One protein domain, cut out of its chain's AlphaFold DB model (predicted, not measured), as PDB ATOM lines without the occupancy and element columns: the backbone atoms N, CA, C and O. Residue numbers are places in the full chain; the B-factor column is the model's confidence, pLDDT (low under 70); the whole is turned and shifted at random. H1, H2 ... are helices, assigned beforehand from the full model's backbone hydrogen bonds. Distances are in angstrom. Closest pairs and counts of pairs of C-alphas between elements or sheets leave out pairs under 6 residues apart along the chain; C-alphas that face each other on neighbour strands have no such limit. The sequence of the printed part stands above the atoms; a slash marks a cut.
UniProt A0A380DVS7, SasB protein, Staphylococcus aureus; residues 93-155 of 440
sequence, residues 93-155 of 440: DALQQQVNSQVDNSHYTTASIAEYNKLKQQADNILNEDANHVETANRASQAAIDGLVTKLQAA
ATOM      1  N   ASP A  93      -0.791 -30.867 -44.636       95.69
ATOM      2  CA  ASP A  93      -2.105 -30.234 -44.820       95.69
ATOM      3  C   ASP A  93      -3.264 -31.227 -44.671       95.69
ATOM      4  O   ASP A  93      -4.232 -30.961 -43.958       95.69
ATOM      5  N   ALA A  94      -3.157 -32.405 -45.296       95.25
ATOM      6  CA  ALA A  94      -4.181 -33.447 -45.201       95.25
ATOM      7  C   ALA A  94      -4.328 -33.989 -43.767       95.25
ATOM      8  O   ALA A  94      -5.437 -34.258 -43.306       95.25
ATOM      9  N   LEU A  95      -3.212 -34.096 -43.039       97.06
ATOM     10  CA  LEU A  95      -3.209 -34.519 -41.640       97.06
ATOM     11  C   LEU A  95      -3.882 -33.469 -40.748       97.06
ATOM     12  O   LEU A  95      -4.732 -33.811 -39.927       97.06
ATOM     13  N   GLN A  96      -3.569 -32.189 -40.964       96.31
ATOM     14  CA  GLN A  96      -4.188 -31.071 -40.254       96.31
ATOM     15  C   GLN A  96      -5.698 -30.999 -40.513       96.31
ATOM     16  O   GLN A  96      -6.474 -30.784 -39.581       96.31
ATOM     17  N   GLN A  97      -6.134 -31.209 -41.759       94.62
ATOM     18  CA  GLN A  97      -7.558 -31.269 -42.106       94.62
ATOM     19  C   GLN A  97      -8.271 -32.397 -41.355       94.62
ATOM     20  O   GLN A  97      -9.338 -32.173 -40.782       94.62
ATOM     21  N   GLN A  98      -7.663 -33.584 -41.298       93.12
ATOM     22  CA  GLN A  98      -8.240 -34.729 -40.601       93.12
ATOM     23  C   GLN A  98      -8.365 -34.480 -39.089       93.12
ATOM     24  O   GLN A  98      -9.398 -34.796 -38.501       93.12
ATOM     25  N   VAL A  99      -7.363 -33.859 -38.458       93.75
ATOM     26  CA  VAL A  99      -7.412 -33.473 -37.035       93.75
ATOM     27  C   VAL A  99      -8.481 -32.409 -36.767       93.75
ATOM     28  O   VAL A  99      -9.200 -32.491 -35.769       93.75
ATOM     29  N   ASN A 100      -8.630 -31.435 -37.666       92.38
ATOM     30  CA  ASN A 100      -9.612 -30.359 -37.518       92.38
ATOM     31  C   ASN A 100     -11.058 -30.827 -37.743       92.38
ATOM     32  O   ASN A 100     -11.992 -30.119 -37.362       92.38
ATOM     33  N   SER A 101     -11.258 -32.001 -38.351       88.75
ATOM     34  CA  SER A 101     -12.593 -32.557 -38.563       88.75
ATOM     35  C   SER A 101     -13.313 -32.833 -37.233       88.75
ATOM     36  O   SER A 101     -12.733 -33.355 -36.273       88.75
ATOM     37  N   GLN A 102     -14.593 -32.454 -37.176       86.75
ATOM     38  CA  GLN A 102     -15.484 -32.821 -36.077       86.75
ATOM     39  C   GLN A 102     -16.174 -34.139 -36.414       86.75
ATOM     40  O   GLN A 102     -16.737 -34.288 -37.497       86.75
ATOM     41  N   VAL A 103     -16.122 -35.079 -35.476       87.44
ATOM     42  CA  VAL A 103     -16.728 -36.405 -35.601       87.44
ATOM     43  C   VAL A 103     -17.943 -36.458 -34.685       87.44
ATOM     44  O   VAL A 103     -17.831 -36.162 -33.495       87.44
ATOM     45  N   ASP A 104     -19.098 -36.831 -35.234       88.50
ATOM     46  CA  ASP A 104     -20.267 -37.166 -34.425       88.50
ATOM     47  C   ASP A 104     -20.122 -38.597 -33.901       88.50
ATOM     48  O   ASP A 104     -20.292 -39.574 -34.628       88.50
ATOM     49  N   ASN A 105     -19.793 -38.714 -32.617       89.00
ATOM     50  CA  ASN A 105     -19.550 -39.994 -31.963       89.00
ATOM     51  C   ASN A 105     -20.792 -40.902 -31.887       89.00
ATOM     52  O   ASN A 105     -20.642 -42.081 -31.582       89.00
ATOM     53  N   SER A 106     -22.005 -40.393 -32.122       90.12
ATOM     54  CA  SER A 106     -23.230 -41.198 -31.999       90.12
ATOM     55  C   SER A 106     -23.405 -42.242 -33.110       90.12
ATOM     56  O   SER A 106     -24.103 -43.230 -32.902       90.12
ATOM     57  N   HIS A 107     -22.721 -42.062 -34.244       92.94
ATOM     58  CA  HIS A 107     -22.823 -42.925 -35.426       92.94
ATOM     59  C   HIS A 107     -21.813 -44.075 -35.461       92.94
ATOM     60  O   HIS A 107     -21.889 -44.932 -36.343       92.94
ATOM     61  N   TYR A 108     -20.840 -44.083 -34.548       96.75
ATOM     62  CA  TYR A 108     -19.700 -44.989 -34.613       96.75
ATOM     63  C   TYR A 108     -19.608 -45.890 -33.389       96.75
ATOM     64  O   TYR A 108     -20.051 -45.551 -32.290       96.75
ATOM     65  N   THR A 109     -18.974 -47.050 -33.562       98.12
ATOM     66  CA  THR A 109     -18.708 -47.944 -32.432       98.12
ATOM     67  C   THR A 109     -17.792 -47.265 -31.410       98.12
ATOM     68  O   THR A 109     -16.837 -46.566 -31.760       98.12
ATOM     69  N   THR A 110     -18.020 -47.528 -30.124       97.62
ATOM     70  CA  THR A 110     -17.176 -46.982 -29.051       97.62
ATOM     71  C   THR A 110     -15.701 -47.372 -29.218       97.62
ATOM     72  O   THR A 110     -14.814 -46.545 -29.004       97.62
ATOM     73  N   ALA A 111     -15.424 -48.610 -29.638       97.62
ATOM     74  CA  ALA A 111     -14.061 -49.083 -29.873       97.62
ATOM     75  C   ALA A 111     -13.374 -48.382 -31.060       97.62
ATOM     76  O   ALA A 111     -12.193 -48.041 -30.958       97.62
ATOM     77  N   SER A 112     -14.095 -48.119 -32.158       97.94
ATOM     78  CA  SER A 112     -13.536 -47.414 -33.321       97.94
ATOM     79  C   SER A 112     -13.204 -45.954 -33.011       97.94
ATOM     80  O   SER A 112     -12.137 -45.472 -33.386       97.94
ATOM     81  N   ILE A 113     -14.046 -45.276 -32.224       96.56
ATOM     82  CA  ILE A 113     -13.783 -43.915 -31.731       96.56
ATOM     83  C   ILE A 113     -12.526 -43.887 -30.857       96.56
ATOM     84  O   ILE A 113     -11.692 -42.991 -30.993       96.56
ATOM     85  N   ALA A 114     -12.364 -44.866 -29.962       95.94
ATOM     86  CA  ALA A 114     -11.178 -44.948 -29.115       95.94
ATOM     87  C   ALA A 114      -9.893 -45.098 -29.948       95.94
ATOM     88  O   ALA A 114      -8.885 -44.468 -29.631       95.94
ATOM     89  N   GLU A 115      -9.927 -45.888 -31.024       96.19
ATOM     90  CA  GLU A 115      -8.786 -46.044 -31.929       96.19
ATOM     91  C   GLU A 115      -8.530 -44.788 -32.771       96.19
ATOM     92  O   GLU A 115      -7.393 -44.319 -32.849       96.19
ATOM     93  N   TYR A 116      -9.587 -44.174 -33.309       96.12
ATOM     94  CA  TYR A 116      -9.504 -42.890 -34.005       96.12
ATOM     95  C   TYR A 116      -8.862 -41.806 -33.124       96.12
ATOM     96  O   TYR A 116      -7.965 -41.098 -33.576       96.12
ATOM     97  N   ASN A 117      -9.230 -41.724 -31.842       94.62
ATOM     98  CA  ASN A 117      -8.657 -40.753 -30.906       94.62
ATOM     99  C   ASN A 117      -7.161 -40.988 -30.635       94.62
ATOM    100  O   ASN A 117      -6.406 -40.020 -30.527       94.62
ATOM    101  N   LYS A 118      -6.698 -42.246 -30.577       96.31
ATOM    102  CA  LYS A 118      -5.255 -42.543 -30.473       96.31
ATOM    103  C   LYS A 118      -4.501 -42.099 -31.723       96.31
ATOM    104  O   LYS A 118      -3.426 -41.515 -31.617       96.31
ATOM    105  N   LEU A 119      -5.061 -42.362 -32.904       97.00
ATOM    106  CA  LEU A 119      -4.475 -41.927 -34.174       97.00
ATOM    107  C   LEU A 119      -4.464 -40.397 -34.283       97.00
ATOM    108  O   LEU A 119      -3.494 -39.824 -34.773       97.00
ATOM    109  N   LYS A 120      -5.500 -39.726 -33.768       95.44
ATOM    110  CA  LYS A 120      -5.581 -38.263 -33.718       95.44
ATOM    111  C   LYS A 120      -4.501 -37.676 -32.810       95.44
ATOM    112  O   LYS A 120      -3.818 -36.747 -33.214       95.44
ATOM    113  N   GLN A 121      -4.242 -38.298 -31.660       95.50
ATOM    114  CA  GLN A 121      -3.124 -37.915 -30.793       95.50
ATOM    115  C   GLN A 121      -1.757 -38.104 -31.477       95.50
ATOM    116  O   GLN A 121      -0.868 -37.267 -31.334       95.50
ATOM    117  N   GLN A 122      -1.571 -39.185 -32.244       97.00
ATOM    118  CA  GLN A 122      -0.356 -39.361 -33.053       97.00
ATOM    119  C   GLN A 122      -0.222 -38.257 -34.108       97.00
ATOM    120  O   GLN A 122       0.879 -37.755 -34.333       97.00
ATOM    121  N   ALA A 123      -1.336 -37.852 -34.721       97.19
ATOM    122  CA  ALA A 123      -1.363 -36.773 -35.697       97.19
ATOM    123  C   ALA A 123      -1.004 -35.426 -35.060       97.19
ATOM    124  O   ALA A 123      -0.165 -34.714 -35.604       97.19
ATOM    125  N   ASP A 124      -1.547 -35.124 -33.880       96.19
ATOM    126  CA  ASP A 124      -1.214 -33.918 -33.117       96.19
ATOM    127  C   ASP A 124       0.279 -33.853 -32.770       96.19
ATOM    128  O   ASP A 124       0.896 -32.793 -32.881       96.19
ATOM    129  N   ASN A 125       0.894 -34.982 -32.406       96.06
ATOM    130  CA  ASN A 125       2.333 -35.037 -32.149       96.06
ATOM    131  C   ASN A 125       3.149 -34.700 -33.406       96.06
ATOM    132  O   ASN A 125       4.096 -33.922 -33.311       96.06
ATOM    133  N   ILE A 126       2.761 -35.241 -34.569       95.94
ATOM    134  CA  ILE A 126       3.419 -34.961 -35.855       95.94
ATOM    135  C   ILE A 126       3.228 -33.495 -36.259       95.94
ATOM    136  O   ILE A 126       4.177 -32.841 -36.692       95.94
ATOM    137  N   LEU A 127       2.025 -32.939 -36.110       96.44
ATOM    138  CA  LEU A 127       1.740 -31.539 -36.441       96.44
ATOM    139  C   LEU A 127       2.570 -30.563 -35.595       96.44
ATOM    140  O   LEU A 127       3.008 -29.537 -36.109       96.44
ATOM    141  N   ASN A 128       2.869 -30.926 -34.345       95.31
ATOM    142  CA  ASN A 128       3.606 -30.089 -33.397       95.31
ATOM    143  C   ASN A 128       5.103 -30.429 -33.267       95.31
ATOM    144  O   ASN A 128       5.752 -29.946 -32.347       95.31
ATOM    145  N   GLU A 129       5.685 -31.237 -34.159       94.75
ATOM    146  CA  GLU A 129       7.109 -31.625 -34.098       94.75
ATOM    147  C   GLU A 129       8.075 -30.434 -34.004       94.75
ATOM    148  O   GLU A 129       9.057 -30.501 -33.266       94.75
ATOM    149  N   ASP A 130       7.802 -29.344 -34.727       89.19
ATOM    150  CA  ASP A 130       8.640 -28.140 -34.697       89.19
ATOM    151  C   ASP A 130       8.541 -27.412 -33.351       89.19
ATOM    152  O   ASP A 130       9.554 -27.149 -32.700       89.19
ATOM    153  N   ALA A 131       7.310 -27.204 -32.874       93.12
ATOM    154  CA  ALA A 131       7.035 -26.638 -31.556       93.12
ATOM    155  C   ALA A 131       7.610 -27.497 -30.413       93.12
ATOM    156  O   ALA A 131       8.009 -26.967 -29.380       93.12
ATOM    157  N   ASN A 132       7.694 -28.813 -30.617       93.31
ATOM    158  CA  ASN A 132       8.259 -29.781 -29.679       93.31
ATOM    159  C   ASN A 132       9.782 -29.960 -29.823       93.31
ATOM    160  O   ASN A 132      10.350 -30.842 -29.180       93.31
ATOM    161  N   HIS A 133      10.449 -29.154 -30.656       92.38
ATOM    162  CA  HIS A 133      11.895 -29.206 -30.891       92.38
ATOM    163  C   HIS A 133      12.413 -30.575 -31.365       92.38
ATOM    164  O   HIS A 133      13.540 -30.967 -31.059       92.38
ATOM    165  N   VAL A 134      11.612 -31.308 -32.140       91.38
ATOM    166  CA  VAL A 134      12.063 -32.545 -32.784       91.38
ATOM    167  C   VAL A 134      13.086 -32.188 -33.864       91.38
ATOM    168  O   VAL A 134      12.785 -31.420 -34.787       91.38
ATOM    169  N   GLU A 135      14.297 -32.744 -33.751       90.44
ATOM    170  CA  GLU A 135      15.364 -32.567 -34.744       90.44
ATOM    171  C   GLU A 135      14.873 -32.938 -36.147       90.44
ATOM    172  O   GLU A 135      14.218 -33.966 -36.317       90.44
ATOM    173  N   THR A 136      15.229 -32.143 -37.163       88.00
ATOM    174  CA  THR A 136      14.737 -32.315 -38.543       88.00
ATOM    175  C   THR A 136      14.898 -33.749 -39.053       88.00
ATOM    176  O   THR A 136      13.969 -34.294 -39.633       88.00
ATOM    177  N   ALA A 137      16.033 -34.398 -38.777       84.88
ATOM    178  CA  ALA A 137      16.298 -35.769 -39.219       84.88
ATOM    179  C   ALA A 137      15.381 -36.836 -38.578       84.88
ATOM    180  O   ALA A 137      15.264 -37.931 -39.123       84.88
ATOM    181  N   ASN A 138      14.736 -36.521 -37.449       90.06
ATOM    182  CA  ASN A 138      13.872 -37.425 -36.681       90.06
ATOM    183  C   ASN A 138      12.370 -37.155 -36.886       90.06
ATOM    184  O   ASN A 138      11.539 -37.873 -36.331       90.06
ATOM    185  N   ARG A 139      12.014 -36.117 -37.650       93.69
ATOM    186  CA  ARG A 139      10.623 -35.773 -37.974       93.69
ATOM    187  C   ARG A 139      10.013 -36.782 -38.956       93.69
ATOM    188  O   ARG A 139      10.727 -37.423 -39.731       93.69
ATOM    189  N   ALA A 140       8.687 -36.911 -38.941       95.38
ATOM    190  CA  ALA A 140       7.963 -37.886 -39.754       95.38
ATOM    191  C   ALA A 140       8.228 -37.744 -41.268       95.38
ATOM    192  O   ALA A 140       8.250 -36.643 -41.824       95.38
ATOM    193  N   SER A 141       8.389 -38.885 -41.946       94.69
ATOM    194  CA  SER A 141       8.477 -38.969 -43.410       94.69
ATOM    195  C   SER A 141       7.127 -38.690 -44.073       94.69
ATOM    196  O   SER A 141       6.077 -38.890 -43.455       94.69
ATOM    197  N   GLN A 142       7.131 -38.314 -45.359       92.81
ATOM    198  CA  GLN A 142       5.874 -38.119 -46.098       92.81
ATOM    199  C   GLN A 142       5.027 -39.402 -46.108       92.81
ATOM    200  O   GLN A 142       3.832 -39.361 -45.840       92.81
ATOM    201  N   ALA A 143       5.664 -40.565 -46.293       93.50
ATOM    202  CA  ALA A 143       4.982 -41.858 -46.257       93.50
ATOM    203  C   ALA A 143       4.333 -42.166 -44.891       93.50
ATOM    204  O   ALA A 143       3.263 -42.773 -44.840       93.50
ATOM    205  N   ALA A 144       4.957 -41.754 -43.781       95.81
ATOM    206  CA  ALA A 144       4.381 -41.923 -42.447       95.81
ATOM    207  C   ALA A 144       3.162 -41.010 -42.235       95.81
ATOM    208  O   ALA A 144       2.155 -41.464 -41.687       95.81
ATOM    209  N   ILE A 145       3.235 -39.760 -42.706       96.38
ATOM    210  CA  ILE A 145       2.124 -38.799 -42.670       96.38
ATOM    211  C   ILE A 145       0.941 -39.328 -43.490       96.38
ATOM    212  O   ILE A 145      -0.161 -39.460 -42.957       96.38
ATOM    213  N   ASP A 146       1.175 -39.719 -44.743       95.44
ATOM    214  CA  ASP A 146       0.136 -40.229 -45.649       95.44
ATOM    215  C   ASP A 146      -0.487 -41.536 -45.121       95.44
ATOM    216  O   ASP A 146      -1.707 -41.743 -45.168       95.44
ATOM    217  N   GLY A 147       0.343 -42.411 -44.541       97.38
ATOM    218  CA  GLY A 147      -0.107 -43.631 -43.879       97.38
ATOM    219  C   GLY A 147      -0.998 -43.357 -42.666       97.38
ATOM    220  O   GLY A 147      -1.990 -44.062 -42.462       97.38
ATOM    221  N   LEU A 148      -0.691 -42.329 -41.870       97.88
ATOM    222  CA  LEU A 148      -1.520 -41.931 -40.732       97.88
ATOM    223  C   LEU A 148      -2.845 -41.300 -41.176       97.88
ATOM    224  O   LEU A 148      -3.884 -41.634 -40.607       97.88
ATOM    225  N   VAL A 149      -2.832 -40.465 -42.220       97.06
ATOM    226  CA  VAL A 149      -4.059 -39.928 -42.840       97.06
ATOM    227  C   VAL A 149      -4.974 -41.070 -43.285       97.06
ATOM    228  O   VAL A 149      -6.152 -41.087 -42.929       97.06
ATOM    229  N   THR A 150      -4.422 -42.071 -43.974       96.75
ATOM    230  CA  THR A 150      -5.179 -43.249 -44.429       96.75
ATOM    231  C   THR A 150      -5.791 -44.018 -43.254       96.75
ATOM    232  O   THR A 150      -6.964 -44.386 -43.288       96.75
ATOM    233  N   LYS A 151      -5.023 -44.233 -42.175       96.75
ATOM    234  CA  LYS A 151      -5.527 -44.897 -40.962       96.75
ATOM    235  C   LYS A 151      -6.652 -44.104 -40.301       96.75
ATOM    236  O   LYS A 151      -7.659 -44.696 -39.937       96.75
ATOM    237  N   LEU A 152      -6.509 -42.786 -40.170       95.62
ATOM    238  CA  LEU A 152      -7.540 -41.918 -39.592       95.62
ATOM    239  C   LEU A 152      -8.845 -41.944 -40.393       95.62
ATOM    240  O   LEU A 152      -9.917 -41.916 -39.796       95.62
ATOM    241  N   GLN A 153      -8.760 -42.002 -41.723       92.50
ATOM    242  CA  GLN A 153      -9.930 -42.092 -42.601       92.50
ATOM    243  C   GLN A 153     -10.653 -43.441 -42.479       92.50
ATOM    244  O   GLN A 153     -11.872 -43.488 -42.606       92.50
ATOM    245  N   ALA A 154      -9.919 -44.525 -42.212       93.88
ATOM    246  CA  ALA A 154     -10.469 -45.878 -42.106       93.88
ATOM    247  C   ALA A 154     -10.858 -46.300 -40.674       93.88
ATOM    248  O   ALA A 154     -11.475 -47.347 -40.499       93.88
ATOM    249  N   ALA A 155     -10.467 -45.536 -39.649       95.12
ATOM    250  CA  ALA A 155     -10.590 -45.962 -38.255       95.12
ATOM    251  C   ALA A 155     -12.030 -45.988 -37.734       95.12
ATOM    252  O   ALA A 155     -12.331 -46.820 -36.886       95.12
TER     253      ALA A 155
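What this domain is: This is residues 93 to 155 of the 440 residues of the protein "SasB protein" of Staphylococcus aureus (UniProt A0A380DVS7). The long helix H2 and the helix H3 form a helical hairpin, and the short helix H1 packs on both from one side, slanted across them, so that the three make a small triangular cluster. The link from H2 to H3 loops out at one end of the long axis, and the link from H1 to H2 turns at the other end. The printed part has 63 residues with three named helices, in the order H1, H2, H3, and no named strand; the class is all helix. The whole is only just compact, close to loose, with a radius of gyration of the C-alphas of 12.6 A, and elongated, spanning 40 by 20 by 19 A.

How they stand to each other: H2, residues 110 to 127, and H3, residues 142 to 154, touch and form a hairpin, at a shallow tilt of 23 degrees, opposite ways; their closest C-alphas, of Tyr 116 and Leu 152, are 6.0 A apart. H1, residues 93 to 100, touches H2 at residues 120 to 127 of H2 alone, at a steep tilt of 49 degrees, opposite ways; the closest C-alphas, of Val 99 and Lys 120, are 6.1 A apart. H1 also touches H3, the same way, at a tilt of 37 degrees, only just steep; the closest C-alphas, of Leu 95 and Val 149, are 5.6 A apart. The helix packing is mostly crossed, but only just: 1 of the 3 pairs is at a shallow tilt. In H1, H2 and H3 every O i to N i+4 pair is within hydrogen-bond range.

Where its parts are: H2 is 25.5 A long from first to last C-alpha, beginning at C-alpha 110 (-17.176, -46.982, -29.051). H3 is 18.5 A long and ends at C-alpha 154 (-10.469, -45.878, -42.106). H1 is 10.5 A long and begins at C-alpha 93 (-2.105, -30.234, -44.820).

The domain as a whole: The two C-alphas farthest apart, of Ser 106 and Ala 137, are 40.5 A apart. The link from H2 to H3, residues 128 to 141, is long; that from H1 to H2 is short. The printed part has no cut, and no printed residue is under 70 in pLDDT.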